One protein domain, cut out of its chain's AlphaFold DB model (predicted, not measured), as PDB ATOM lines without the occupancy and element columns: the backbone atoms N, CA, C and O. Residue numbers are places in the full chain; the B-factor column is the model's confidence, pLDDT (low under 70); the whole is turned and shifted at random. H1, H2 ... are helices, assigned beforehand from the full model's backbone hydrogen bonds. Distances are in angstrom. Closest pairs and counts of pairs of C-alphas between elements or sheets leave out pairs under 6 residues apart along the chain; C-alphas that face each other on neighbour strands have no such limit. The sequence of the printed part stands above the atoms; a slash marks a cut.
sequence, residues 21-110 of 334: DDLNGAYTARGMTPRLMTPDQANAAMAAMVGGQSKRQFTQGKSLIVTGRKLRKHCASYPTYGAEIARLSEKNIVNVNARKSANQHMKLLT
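Overview. This is residues 21 to 110 of the 334 residues of an uncharacterized protein of Bradyrhizobium erythrophlei (UniProt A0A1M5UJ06). Four short helices, H2, H3, H4 and H5, cluster into a small body, and from one end of it the longest helix, H6, sticks out as an arm with its residues 97 to 110 free. At the opposite end of the long axis the short helix H1 is set off from the cluster, joined to it by residues 29 to 38. The printed part has 90 residues with six named helices, in the order H1 to H6, and no named strand; its class is all helix. The whole is loose, with a radius of gyration of the C-alphas of 15.7 A, and spans 54 by 26 by 17 A, with H1 at one end of the longest span and H6 at the other.

Arrangement. H6, residues 93 to 110, touches no helix, and it meets H5, residues 79 to 91, only through their link. H5 touches H2, residues 39 to 50, with its residues 85 to 89 alone; the closest C-alphas are those of Met 49 and Leu 88, 6.1 A apart, and the two run the same way at a shallow tilt of 29 degrees. H5 and H4, residues 68 to 77, touch only at the corner by their link, where the C-alphas of Cys 75 and Gly 82 are closest at 4.1 A. H4 touches H3, residues 55 to 60, at a steep tilt of 50 degrees, opposite ways, with the C-alphas of Thr 59 and Gly 68 closest at 5.1 A. H3 and H2 only just touch, with 3 pairs of C-alphas within 8 A, the closest being Ala 45 and Phe 58 at 7.0 A; their tilt is steep, 52 degrees. H2 and H4 are apart, but only just, with 8.4 A between their closest C-alphas. H1, residues 21 to 28, is close to H2 but not clearly touching, the C-alphas of Asp 21 and Pro 39 being closest at 7.8 A. In H2, H3, H4, H5 and H6 every O i to N i+4 pair is within hydrogen-bond range; in H1 it is 2 of 4.

Along the chain. H6 is 25.0 A long from first to last C-alpha, from C-alpha 93 at (9.199, 19.093, -2.705) to C-alpha 110 at (17.418, 3.273, -20.210). H5 measures 18.3 A, H2 16.3 A, H4 14.3 A, H1 9.4 A and H3 8.4 A. H1 begins with C-alpha 21 at (17.596, 14.675, 28.019).

Size, cuts and confidence. The two C-alphas farthest apart, those of Ala 29 and Leu 109, are 54.4 A from each other. Without residues 97 to 110 the body spans 43 by 27 by 17 A. The printed part has no cut and no long link. The mean pLDDT of the printed part is 86.6, and residues 101 to 102 are under 70.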
ATOM      1  N   ASP A  21      16.646  15.568  27.362       71.19
ATOM      2  CA  ASP A  21      17.596  14.675  28.019       71.19
ATOM      3  C   ASP A  21      17.003  14.017  29.267       71.19
ATOM      4  O   ASP A  21      17.176  12.817  29.448       71.19
ATOM      5  N   ASP A  22      16.187  14.726  30.044       74.19
ATOM      6  CA  ASP A  22      15.481  14.177  31.208       74.19
ATOM      7  C   ASP A  22      14.377  13.189  30.787       74.19
ATOM      8  O   ASP A  22      14.221  12.109  31.361       74.19
ATOM      9  N   LEU A  23      13.628  13.520  29.726       76.00
ATOM     10  CA  LEU A  23      12.592  12.653  29.149       76.00
ATOM     11  C   LEU A  23      13.180  11.371  28.556       76.00
ATOM     12  O   LEU A  23      12.557  10.306  28.607       76.00
ATOM     13  N   ASN A  24      14.375  11.466  27.976       82.31
ATOM     14  CA  ASN A  24      15.101  10.313  27.464       82.31
ATOM     15  C   ASN A  24      15.891   9.586  28.566       82.31
ATOM     16  O   ASN A  24      16.099   8.380  28.434       82.31
ATOM     17  N   GLY A  25      16.245  10.272  29.656       80.31
ATOM     18  CA  GLY A  25      17.033   9.783  30.790       80.31
ATOM     19  C   GLY A  25      16.439   8.542  31.447       80.31
ATOM     20  O   GLY A  25      17.134   7.560  31.692       80.31
ATOM     21  N   ALA A  26      15.116   8.519  31.632       81.56
ATOM     22  CA  ALA A  26      14.418   7.353  32.179       81.56
ATOM     23  C   ALA A  26      14.493   6.109  31.269       81.56
ATOM     24  O   ALA A  26      14.417   4.978  31.750       81.56
ATOM     25  N   TYR A  27      14.628   6.300  29.952       83.38
ATOM     26  CA  TYR A  27      14.773   5.205  28.991       83.38
ATOM     27  C   TYR A  27      16.227   4.746  28.885       83.38
ATOM     28  O   TYR A  27      16.482   3.542  28.905       83.38
ATOM     29  N   THR A  28      17.176   5.682  28.827       83.44
ATOM     30  CA  THR A  28      18.609   5.367  28.774       83.44
ATOM     31  C   THR A  28      19.090   4.695  30.057       83.44
ATOM     32  O   THR A  28      19.817   3.710  29.968       83.44
ATOM     33  N   ALA A  29      18.600   5.113  31.231       85.56
ATOM     34  CA  ALA A  29      18.879   4.453  32.512       85.56
ATOM     35  C   ALA A  29      18.405   2.986  32.557       85.56
ATOM     36  O   ALA A  29      18.950   2.176  33.298       85.56
ATOM     37  N   ARG A  30      17.411   2.620  31.733       87.56
ATOM     38  CA  ARG A  30      16.909   1.241  31.575       87.56
ATOM     39  C   ARG A  30      17.589   0.478  30.431       87.56
ATOM     40  O   ARG A  30      17.098  -0.575  30.032       87.56
ATOM     41  N   GLY A  31      18.652   1.028  29.839       84.56
ATOM     42  CA  GLY A  31      19.322   0.455  28.666       84.56
ATOM     43  C   GLY A  31      18.469   0.464  27.390       84.56
ATOM     44  O   GLY A  31      18.773  -0.246  26.433       84.56
ATOM     45  N   MET A  32      17.381   1.239  27.356       85.69
ATOM     46  CA  MET A  32      16.480   1.319  26.207       85.69
ATOM     47  C   MET A  32      16.849   2.486  25.290       85.69
ATOM     48  O   MET A  32      17.321   3.535  25.721       85.69
ATOM     49  N   THR A  33      16.573   2.327  23.992       82.00
ATOM     50  CA  THR A  33      16.767   3.424  23.034       82.00
ATOM     51  C   THR A  33      15.825   4.600  23.340       82.00
ATOM     52  O   THR A  33      14.647   4.370  23.638       82.00
ATOM     53  N   PRO A  34      16.297   5.860  23.227       82.94
ATOM     54  CA  PRO A  34      15.473   7.029  23.515       82.94
ATOM     55  C   PRO A  34      14.196   7.046  22.672       82.94
ATOM     56  O   PRO A  34      14.238   6.841  21.450       82.94
ATOM     57  N   ARG A  35      13.051   7.303  23.312       85.06
ATOM     58  CA  ARG A  35      11.731   7.276  22.659       85.06
ATOM     59  C   ARG A  35      11.517   8.479  21.738       85.06
ATOM     60  O   ARG A  35      10.858   8.331  20.703       85.06
ATOM     61  N   LEU A  36      12.062   9.637  22.110       88.38
ATOM     62  CA  LEU A  36      12.038  10.892  21.356       88.38
ATOM     63  C   LEU A  36      13.438  11.206  20.823       88.38
ATOM     64  O   LEU A  36      14.422  10.619  21.274       88.38
ATOM     65  N   MET A  37      13.531  12.065  19.803       89.25
ATOM     66  CA  MET A  37      14.828  12.502  19.264       89.25
ATOM     67  C   MET A  37      15.697  13.092  20.372       89.25
ATOM     68  O   MET A  37      15.175  13.781  21.247       89.25
ATOM     69  N   THR A  38      16.996  12.788  20.342       87.00
ATOM     70  CA  THR A  38      17.967  13.546  21.141       87.00
ATOM     71  C   THR A  38      18.107  14.952  20.545       87.00
ATOM     72  O   THR A  38      17.784  15.126  19.361       87.00
ATOM     73  N   PRO A  39      18.595  15.941  21.310       82.56
ATOM     74  CA  PRO A  39      18.836  17.289  20.791       82.56
ATOM     75  C   PRO A  39      19.671  17.281  19.503       82.56
ATOM     76  O   PRO A  39      19.264  17.858  18.495       82.56
ATOM     77  N   ASP A  40      20.759  16.508  19.470       82.88
ATOM     78  CA  ASP A  40      21.614  16.371  18.282       82.88
ATOM     79  C   ASP A  40      20.868  15.809  17.070       82.88
ATOM     80  O   ASP A  40      21.025  16.296  15.950       82.88
ATOM     81  N   GLN A  41      20.010  14.804  17.278       90.06
ATOM     82  CA  GLN A  41      19.195  14.231  16.207       90.06
ATOM     83  C   GLN A  41      18.174  15.237  15.676       90.06
ATOM     84  O   GLN A  41      17.959  15.299  14.465       90.06
ATOM     85  N   ALA A  42      17.546  16.017  16.560       89.38
ATOM     86  CA  ALA A  42      16.574  17.036  16.182       89.38
ATOM     87  C   ALA A  42      17.240  18.188  15.408       89.38
ATOM     88  O   ALA A  42      16.722  18.594  14.363       89.38
ATOM     89  N   ASN A  43      18.414  18.640  15.857       86.69
ATOM     90  CA  ASN A  43      19.210  19.676  15.197       86.69
ATOM     91  C   ASN A  43      19.711  19.209  13.829       86.69
ATOM     92  O   ASN A  43      19.512  19.895  12.829       86.69
ATOM     93  N   ALA A  44      20.294  18.011  13.754       90.50
ATOM     94  CA  ALA A  44      20.789  17.453  12.501       90.50
ATOM     95  C   ALA A  44      19.650  17.199  11.497       90.50
ATOM     96  O   ALA A  44      19.811  17.455  10.302       90.50
ATOM     97  N   ALA A  45      18.478  16.748  11.962       93.06
ATOM     98  CA  ALA A  45      17.299  16.585  11.112       93.06
ATOM     99  C   ALA A  45      16.772  17.934  10.595       93.06
ATOM    100  O   ALA A  45      16.428  18.039   9.416       93.06
ATOM    101  N   MET A  46      16.747  18.972  11.436       94.00
ATOM    102  CA  MET A  46      16.325  20.311  11.020       94.00
ATOM    103  C   MET A  46      17.328  20.933  10.044       94.00
ATOM    104  O   MET A  46      16.930  21.411   8.985       94.00
ATOM    105  N   ALA A  47      18.629  20.832  10.321       92.69
ATOM    106  CA  ALA A  47      19.691  21.274   9.418       92.69
ATOM    107  C   ALA A  47      19.619  20.560   8.057       92.69
ATOM    108  O   ALA A  47      19.739  21.199   7.012       92.69
ATOM    109  N   ALA A  48      19.338  19.252   8.043       93.00
ATOM    110  CA  ALA A  48      19.114  18.498   6.812       93.00
ATOM    111  C   ALA A  48      17.904  19.025   6.018       93.00
ATOM    112  O   ALA A  48      17.976  19.152   4.793       93.00
ATOM    113  N   MET A  49      16.805  19.358   6.699       94.94
ATOM    114  CA  MET A  49      15.619  19.947   6.073       94.94
ATOM    115  C   MET A  49      15.891  21.360   5.545       94.94
ATOM    116  O   MET A  49      15.527  21.656   4.410       94.94
ATOM    117  N   VAL A  50      16.589  22.213   6.293       93.94
ATOM    118  CA  VAL A  50      17.013  23.542   5.820       93.94
ATOM    119  C   VAL A  50      17.935  23.419   4.601       93.94
ATOM    120  O   VAL A  50      17.766  24.143   3.622       93.94
ATOM    121  N   GLY A  51      18.829  22.427   4.596       92.69
ATOM    122  CA  GLY A  51      19.710  22.087   3.474       92.69
ATOM    123  C   GLY A  51      19.021  21.421   2.273       92.69
ATOM    124  O   GLY A  51      19.696  20.888   1.391       92.69
ATOM    125  N   GLY A  52      17.686  21.392   2.220       93.19
ATOM    126  CA  GLY A  52      16.943  20.896   1.061       93.19
ATOM    127  C   GLY A  52      16.781  19.375   0.989       93.19
ATOM    128  O   GLY A  52      16.358  18.848  -0.049       93.19
ATOM    129  N   GLN A  53      17.127  18.632   2.045       91.88
ATOM    130  CA  GLN A  53      16.897  17.189   2.086       91.88
ATOM    131  C   GLN A  53      15.423  16.864   2.341       91.88
ATOM    132  O   GLN A  53      14.681  17.598   2.991       91.88
ATOM    133  N   SER A  54      14.982  15.717   1.829       92.88
ATOM    134  CA  SER A  54      13.646  15.190   2.130       92.88
ATOM    135  C   SER A  54      13.648  14.344   3.397       92.88
ATOM    136  O   SER A  54      14.629  13.649   3.673       92.88
ATOM    137  N   LYS A  55      12.498  14.270   4.080       93.75
ATOM    138  CA  LYS A  55      12.287  13.393   5.249       93.75
ATOM    139  C   LYS A  55      12.802  11.970   5.026       93.75
ATOM    140  O   LYS A  55      13.420  11.386   5.907       93.75
ATOM    141  N   ARG A  56      12.603  11.396   3.834       90.06
ATOM    142  CA  ARG A  56      13.042  10.026   3.518       90.06
ATOM    143  C   ARG A  56      14.567   9.870   3.505       90.06
ATOM    144  O   ARG A  56      15.059   8.803   3.860       90.06
ATOM    145  N   GLN A  57      15.315  10.902   3.113       89.31
ATOM    146  CA  GLN A  57      16.772  10.814   2.966       89.31
ATOM    147  C   GLN A  57      17.481  10.623   4.304       89.31
ATOM    148  O   GLN A  57      18.329   9.742   4.395       89.31
ATOM    149  N   PHE A  58      17.081  11.358   5.339       92.31
ATOM    150  CA  PHE A  58      17.679  11.213   6.667       92.31
ATOM    151  C   PHE A  58      16.944  10.222   7.582       92.31
ATOM    152  O   PHE A  58      17.429   9.951   8.679       92.31
ATOM    153  N   THR A  59      15.808   9.651   7.139       94.25
ATOM    154  CA  THR A  59      15.066   8.623   7.902       94.25
ATOM    155  C   THR A  59      15.151   7.192   7.384       94.25
ATOM    156  O   THR A  59      14.807   6.263   8.115       94.25
ATOM    157  N   GLN A  60      15.568   6.998   6.131       87.88
ATOM    158  CA  GLN A  60      15.678   5.682   5.481       87.88
ATOM    159  C   GLN A  60      16.905   5.570   4.556       87.88
ATOM    160  O   GLN A  60      17.068   4.559   3.873       87.88
ATOM    161  N   GLY A  61      17.720   6.622   4.448       79.50
ATOM    162  CA  GLY A  61      18.877   6.660   3.555       79.50
ATOM    163  C   GLY A  61      20.162   6.141   4.196       79.50
ATOM    164  O   GLY A  61      20.180   5.698   5.339       79.50
ATOM    165  N   LYS A  62      21.263   6.234   3.438       77.31
ATOM    166  CA  LYS A  62      22.614   5.894   3.918       77.31
ATOM    167  C   LYS A  62      23.077   6.795   5.072       77.31
ATOM    168  O   LYS A  62      23.837   6.344   5.914       77.31
ATOM    169  N   SER A  63      22.598   8.037   5.111       83.25
ATOM    170  CA  SER A  63      22.860   9.012   6.176       83.25
ATOM    171  C   SER A  63      21.676   9.042   7.143       83.25
ATOM    172  O   SER A  63      20.930  10.017   7.201       83.25
ATOM    173  N   LEU A  64      21.435   7.921   7.825       91.62
ATOM    174  CA  LEU A  64      20.333   7.792   8.775       91.62
ATOM    175  C   LEU A  64      20.621   8.643  10.021       91.62
ATOM    176  O   LEU A  64      21.430   8.254  10.855       91.62
ATOM    177  N   ILE A  65      19.942   9.782  10.150       93.56
ATOM    178  CA  ILE A  65      20.022  10.650  11.338       93.56
ATOM    179  C   ILE A  65      19.055  10.141  12.411       93.56
ATOM    180  O   ILE A  65      19.396  10.029  13.587       93.56
ATOM    181  N   VAL A  66      17.828   9.804  12.003       93.81
ATOM    182  CA  VAL A  66      16.759   9.376  12.910       93.81
ATOM    183  C   VAL A  66      15.779   8.448  12.205       93.81
ATOM    184  O   VAL A  66      15.481   8.633  11.037       93.81
ATOM    185  N   THR A  67      15.200   7.466  12.894       94.19
ATOM    186  CA  THR A  67      14.163   6.622  12.276       94.19
ATOM    187  C   THR A  67      12.865   7.399  12.032       94.19
ATOM    188  O   THR A  67      12.450   8.236  12.835       94.19
ATOM    189  N   GLY A  68      12.143   7.072  10.954       94.19
ATOM    190  CA  GLY A  68      10.873   7.741  10.634       94.19
ATOM    191  C   GLY A  68       9.808   7.613  11.735       94.19
ATOM    192  O   GLY A  68       9.011   8.527  11.941       94.19
ATOM    193  N   ARG A  69       9.820   6.506  12.497       94.19
ATOM    194  CA  ARG A  69       8.933   6.306  13.657       94.19
ATOM    195  C   ARG A  69       9.255   7.285  14.785       94.19
ATOM    196  O   ARG A  69       8.334   7.834  15.386       94.19
ATOM    197  N   LYS A  70      10.542   7.494  15.068       93.19
ATOM    198  CA  LYS A  70      11.025   8.379  16.132       93.19
ATOM    199  C   LYS A  70      10.772   9.848  15.787       93.19
ATOM    200  O   LYS A  70      10.231  10.565  16.622       93.19
ATOM    201  N   LEU A  71      11.009  10.244  14.532       94.19
ATOM    202  CA  LEU A  71      10.636  11.567  14.019       94.19
ATOM    203  C   LEU A  71       9.131  11.831  14.176       94.19
ATOM    204  O   LEU A  71       8.746  12.860  14.714       94.19
ATOM    205  N   ARG A  72       8.268  10.881  13.780       94.69
ATOM    206  CA  ARG A  72       6.808  11.036  13.901       94.69
ATOM    207  C   ARG A  72       6.362  11.234  15.351       94.69
ATOM    208  O   ARG A  72       5.555  12.115  15.617       94.69
ATOM    209  N   LYS A  73       6.894  10.432  16.282       92.81
ATOM    210  CA  LYS A  73       6.606  10.576  17.719       92.81
ATOM    211  C   LYS A  73       7.066  11.931  18.259       92.81
ATOM    212  O   LYS A  73       6.349  12.539  19.045       92.81
ATOM    213  N   HIS A  74       8.231  12.401  17.819       90.25
ATOM    214  CA  HIS A  74       8.764  13.693  18.231       90.25
ATOM    215  C   HIS A  74       7.924  14.854  17.690       90.25
ATOM    216  O   HIS A  74       7.497  15.685  18.475       90.25
ATOM    217  N   CYS A  75       7.556  14.855  16.406       91.88
ATOM    218  CA  CYS A  75       6.644  15.863  15.849       91.88
ATOM    219  C   CYS A  75       5.258  15.866  16.522       91.88
ATOM    220  O   CYS A  75       4.651  16.921  16.636       91.88
ATOM    221  N   ALA A  76       4.761  14.707  16.971       90.44
ATOM    222  CA  ALA A  76       3.497  14.624  17.709       90.44
ATOM    223  C   ALA A  76       3.606  15.176  19.140       90.44
ATOM    224  O   ALA A  76       2.643  15.733  19.650       90.44
ATOM    225  N   SER A  77       4.771  15.020  19.779       86.56
ATOM    226  CA  SER A  77       5.025  15.546  21.131       86.56
ATOM    227  C   SER A  77       5.378  17.038  21.109       86.56
ATOM    228  O   SER A  77       5.166  17.729  22.096       86.56
ATOM    229  N   TYR A  78       5.884  17.534  19.974       85.44
ATOM    230  CA  TYR A  78       6.316  18.916  19.762       85.44
ATOM    231  C   TYR A  78       5.694  19.492  18.478       85.44
ATOM    232  O   TYR A  78       6.333  19.480  17.416       85.44
ATOM    233  N   PRO A  79       4.448  20.001  18.547       86.00
ATOM    234  CA  PRO A  79       3.697  20.432  17.367       86.00
ATOM    235  C   PRO A  79       4.364  21.558  16.571       86.00
ATOM    236  O   PRO A  79       4.325  21.534  15.346       86.00
ATOM    237  N   THR A  80       5.031  22.504  17.235       85.31
ATOM    238  CA  THR A  80       5.752  23.622  16.596       85.31
ATOM    239  C   THR A  80       6.941  23.139  15.761       85.31
ATOM    240  O   THR A  80       7.089  23.538  14.607       85.31
ATOM    241  N   TYR A  81       7.731  22.193  16.282       87.12
ATOM    242  CA  TYR A  81       8.780  21.512  15.512       87.12
ATOM    243  C   TYR A  81       8.181  20.718  14.341       87.12
ATOM    244  O   TYR A  81       8.690  20.749  13.220       87.12
ATOM    245  N   GLY A  82       7.070  20.012  14.583       91.25
ATOM    246  CA  GLY A  82       6.331  19.286  13.551       91.25
ATOM    247  C   GLY A  82       5.845  20.181  12.409       91.25
ATOM    248  O   GLY A  82       5.996  19.807  11.243       91.25
ATOM    249  N   ALA A  83       5.319  21.363  12.735       91.38
ATOM    250  CA  ALA A  83       4.864  22.363  11.776       91.38
ATOM    251  C   ALA A  83       6.023  22.897  10.925       91.38
ATOM    252  O   ALA A  83       5.908  22.945   9.701       91.38
ATOM    253  N   GLU A  84       7.171  23.197  11.536       91.25
ATOM    254  CA  GLU A  84       8.341  23.685  10.799       91.25
ATOM    255  C   GLU A  84       8.921  22.614   9.862       91.25
ATOM    256  O   GLU A  84       9.191  22.877   8.688       91.25
ATOM    257  N   ILE A  85       9.016  21.362  10.321       94.25
ATOM    258  CA  ILE A  85       9.405  20.234   9.462       94.25
ATOM    259  C   ILE A  85       8.402  20.033   8.317       94.25
ATOM    260  O   ILE A  85       8.808  19.682   7.207       94.25
ATOM    261  N   ALA A  86       7.099  20.226   8.548       94.62
ATOM    262  CA  ALA A  86       6.086  20.133   7.499       94.62
ATOM    263  C   ALA A  86       6.262  21.244   6.451       94.62
ATOM    264  O   ALA A  86       6.350  20.935   5.261       94.62
ATOM    265  N   ARG A  87       6.436  22.492   6.896       95.56
ATOM    266  CA  ARG A  87       6.687  23.663   6.045       95.56
ATOM    267  C   ARG A  87       7.953  23.503   5.199       95.56
ATOM    268  O   ARG A  87       7.926  23.673   3.980       95.56
ATOM    269  N   LEU A  88       9.068  23.105   5.817       94.81
ATOM    270  CA  LEU A  88      10.315  22.823   5.101       94.81
ATOM    271  C   LEU A  88      10.168  21.623   4.159       94.81
ATOM    272  O   LEU A  88      10.756  21.608   3.079       94.81
ATOM    273  N   SER A  89       9.370  20.616   4.531       94.88
ATOM    274  CA  SER A  89       9.112  19.464   3.664       94.88
ATOM    275  C   SER A  89       8.428  19.892   2.380       94.88
ATOM    276  O   SER A  89       8.806  19.374   1.335       94.88
ATOM    277  N   GLU A  90       7.452  20.793   2.464       93.81
ATOM    278  CA  GLU A  90       6.736  21.343   1.316       93.81
ATOM    279  C   GLU A  90       7.666  22.172   0.428       93.81
ATOM    280  O   GLU A  90       7.769  21.902  -0.769       93.81
ATOM    281  N   LYS A  91       8.468  23.065   1.023       93.25
ATOM    282  CA  LYS A  91       9.504  23.820   0.300       93.25
ATOM    283  C   LYS A  91      10.482  22.896  -0.440       93.25
ATOM    284  O   LYS A  91      10.853  23.147  -1.586       93.25
ATOM    285  N   ASN A  92      10.859  21.779   0.180       94.81
ATOM    286  CA  ASN A  92      11.799  20.821  -0.397       94.81
ATOM    287  C   ASN A  92      11.181  19.896  -1.455       94.81
ATOM    288  O   ASN A  92      11.931  19.181  -2.127       94.81
ATOM    289  N   ILE A  93       9.852  19.898  -1.656       89.19
ATOM    290  CA  ILE A  93       9.199  19.093  -2.705       89.19
ATOM    291  C   ILE A  93       9.768  19.440  -4.082       89.19
ATOM    292  O   ILE A  93      10.013  18.527  -4.872       89.19
ATOM    293  N   VAL A  94      10.057  20.715  -4.352       85.69
ATOM    294  CA  VAL A  94      10.643  21.162  -5.628       85.69
ATOM    295  C   VAL A  94      11.991  20.478  -5.880       85.69
ATOM    296  O   VAL A  94      12.189  19.865  -6.929       85.69
ATOM    297  N   ASN A  95      12.876  20.460  -4.880       83.06
ATOM    298  CA  ASN A  95      14.183  19.797  -4.963       83.06
ATOM    299  C   ASN A  95      14.054  18.277  -5.139       83.06
ATOM    300  O   ASN A  95      14.818  17.647  -5.875       83.06
ATOM    301  N   VAL A  96      13.072  17.661  -4.475       83.56
ATOM    302  CA  VAL A  96      12.773  16.232  -4.640       83.56
ATOM    303  C   VAL A  96      12.274  15.939  -6.051       83.56
ATOM    304  O   VAL A  96      12.712  14.958  -6.654       83.56
ATOM    305  N   ASN A  97      11.386  16.770  -6.589       80.44
ATOM    306  CA  ASN A  97      10.830  16.607  -7.926       80.44
ATOM    307  C   ASN A  97      11.887  16.837  -9.010       80.44
ATOM    308  O   ASN A  97      11.966  16.029  -9.930       80.44
ATOM    309  N   ALA A  98      12.777  17.819  -8.848       78.44
ATOM    310  CA  ALA A  98      13.931  18.013  -9.727       78.44
ATOM    311  C   ALA A  98      14.866  16.783  -9.742       78.44
ATOM    312  O   ALA A  98      15.347  16.345 -10.786       78.44
ATOM    313  N   ARG A  99      15.086  16.136  -8.589       76.81
ATOM    314  CA  ARG A  99      15.850  14.875  -8.528       76.81
ATOM    315  C   ARG A  99      15.096  13.701  -9.151       76.81
ATOM    316  O   ARG A  99      15.718  12.810  -9.735       76.81
ATOM    317  N   LYS A 100      13.768  13.657  -9.009       74.56
ATOM    318  CA  LYS A 100      12.931  12.646  -9.664       74.56
ATOM    319  C   LYS A 100      12.959  12.816 -11.179       74.56
ATOM    320  O   LYS A 100      13.123  11.802 -11.841       74.56
ATOM    321  N   SER A 101      12.879  14.035 -11.715       66.88
ATOM    322  CA  SER A 101      12.891  14.286 -13.163       66.88
ATOM    323  C   SER A 101      14.222  13.889 -13.807       66.88
ATOM    324  O   SER A 101      14.215  13.211 -14.829       66.88
ATOM    325  N   ALA A 102      15.363  14.168 -13.167       68.75
ATOM    326  CA  ALA A 102      16.671  13.706 -13.645       68.75
ATOM    327  C   ALA A 102      16.781  12.165 -13.672       68.75
ATOM    328  O   ALA A 102      17.237  11.568 -14.651       68.75
ATOM    329  N   ASN A 103      16.309  11.498 -12.613       70.06
ATOM    330  CA  ASN A 103      16.274  10.034 -12.558       70.06
ATOM    331  C   ASN A 103      15.234   9.437 -13.515       70.06
ATOM    332  O   ASN A 103      15.445   8.348 -14.040       70.06
ATOM    333  N   GLN A 104      14.129  10.139 -13.756       74.44
ATOM    334  CA  GLN A 104      13.090   9.753 -14.702       74.44
ATOM    335  C   GLN A 104      13.604   9.867 -16.132       74.44
ATOM    336  O   GLN A 104      13.431   8.918 -16.881       74.44
ATOM    337  N   HIS A 105      14.319  10.936 -16.483       74.88
ATOM    338  CA  HIS A 105      14.986  11.069 -17.777       74.88
ATOM    339  C   HIS A 105      15.963   9.911 -18.020       74.88
ATOM    340  O   HIS A 105      15.874   9.223 -19.032       74.88
ATOM    341  N   MET A 106      16.829   9.597 -17.051       73.88
ATOM    342  CA  MET A 106      17.729   8.443 -17.170       73.88
ATOM    343  C   MET A 106      16.979   7.105 -17.221       73.88
ATOM    344  O   MET A 106      17.399   6.193 -17.935       73.88
ATOM    345  N   LYS A 107      15.862   6.968 -16.500       76.38
ATOM    346  CA  LYS A 107      15.002   5.777 -16.543       76.38
ATOM    347  C   LYS A 107      14.300   5.625 -17.895       76.38
ATOM    348  O   LYS A 107      14.212   4.505 -18.377       76.38
ATOM    349  N   LEU A 108      13.837   6.718 -18.500       78.56
ATOM    350  CA  LEU A 108      13.233   6.741 -19.835       78.56
ATOM    351  C   LEU A 108      14.282   6.389 -20.895       78.56
ATOM    352  O   LEU A 108      14.094   5.442 -21.651       78.56
ATOM    353  N   LEU A 109      15.453   7.029 -20.846       79.75
ATOM    354  CA  LEU A 109      16.561   6.706 -21.746       79.75
ATOM    355  C   LEU A 109      17.000   5.243 -21.637       79.75
ATOM    356  O   LEU A 109      17.269   4.607 -22.648       79.75
ATOM    357  N   THR A 110      17.063   4.690 -20.422       80.56
ATOM    358  CA  THR A 110      17.418   3.273 -20.210       80.56
ATOM    359  C   THR A 110      16.256   2.298 -20.438       80.56
ATOM    360  O   THR A 110      16.461   1.080 -20.469       80.56
TER     361      THR A 110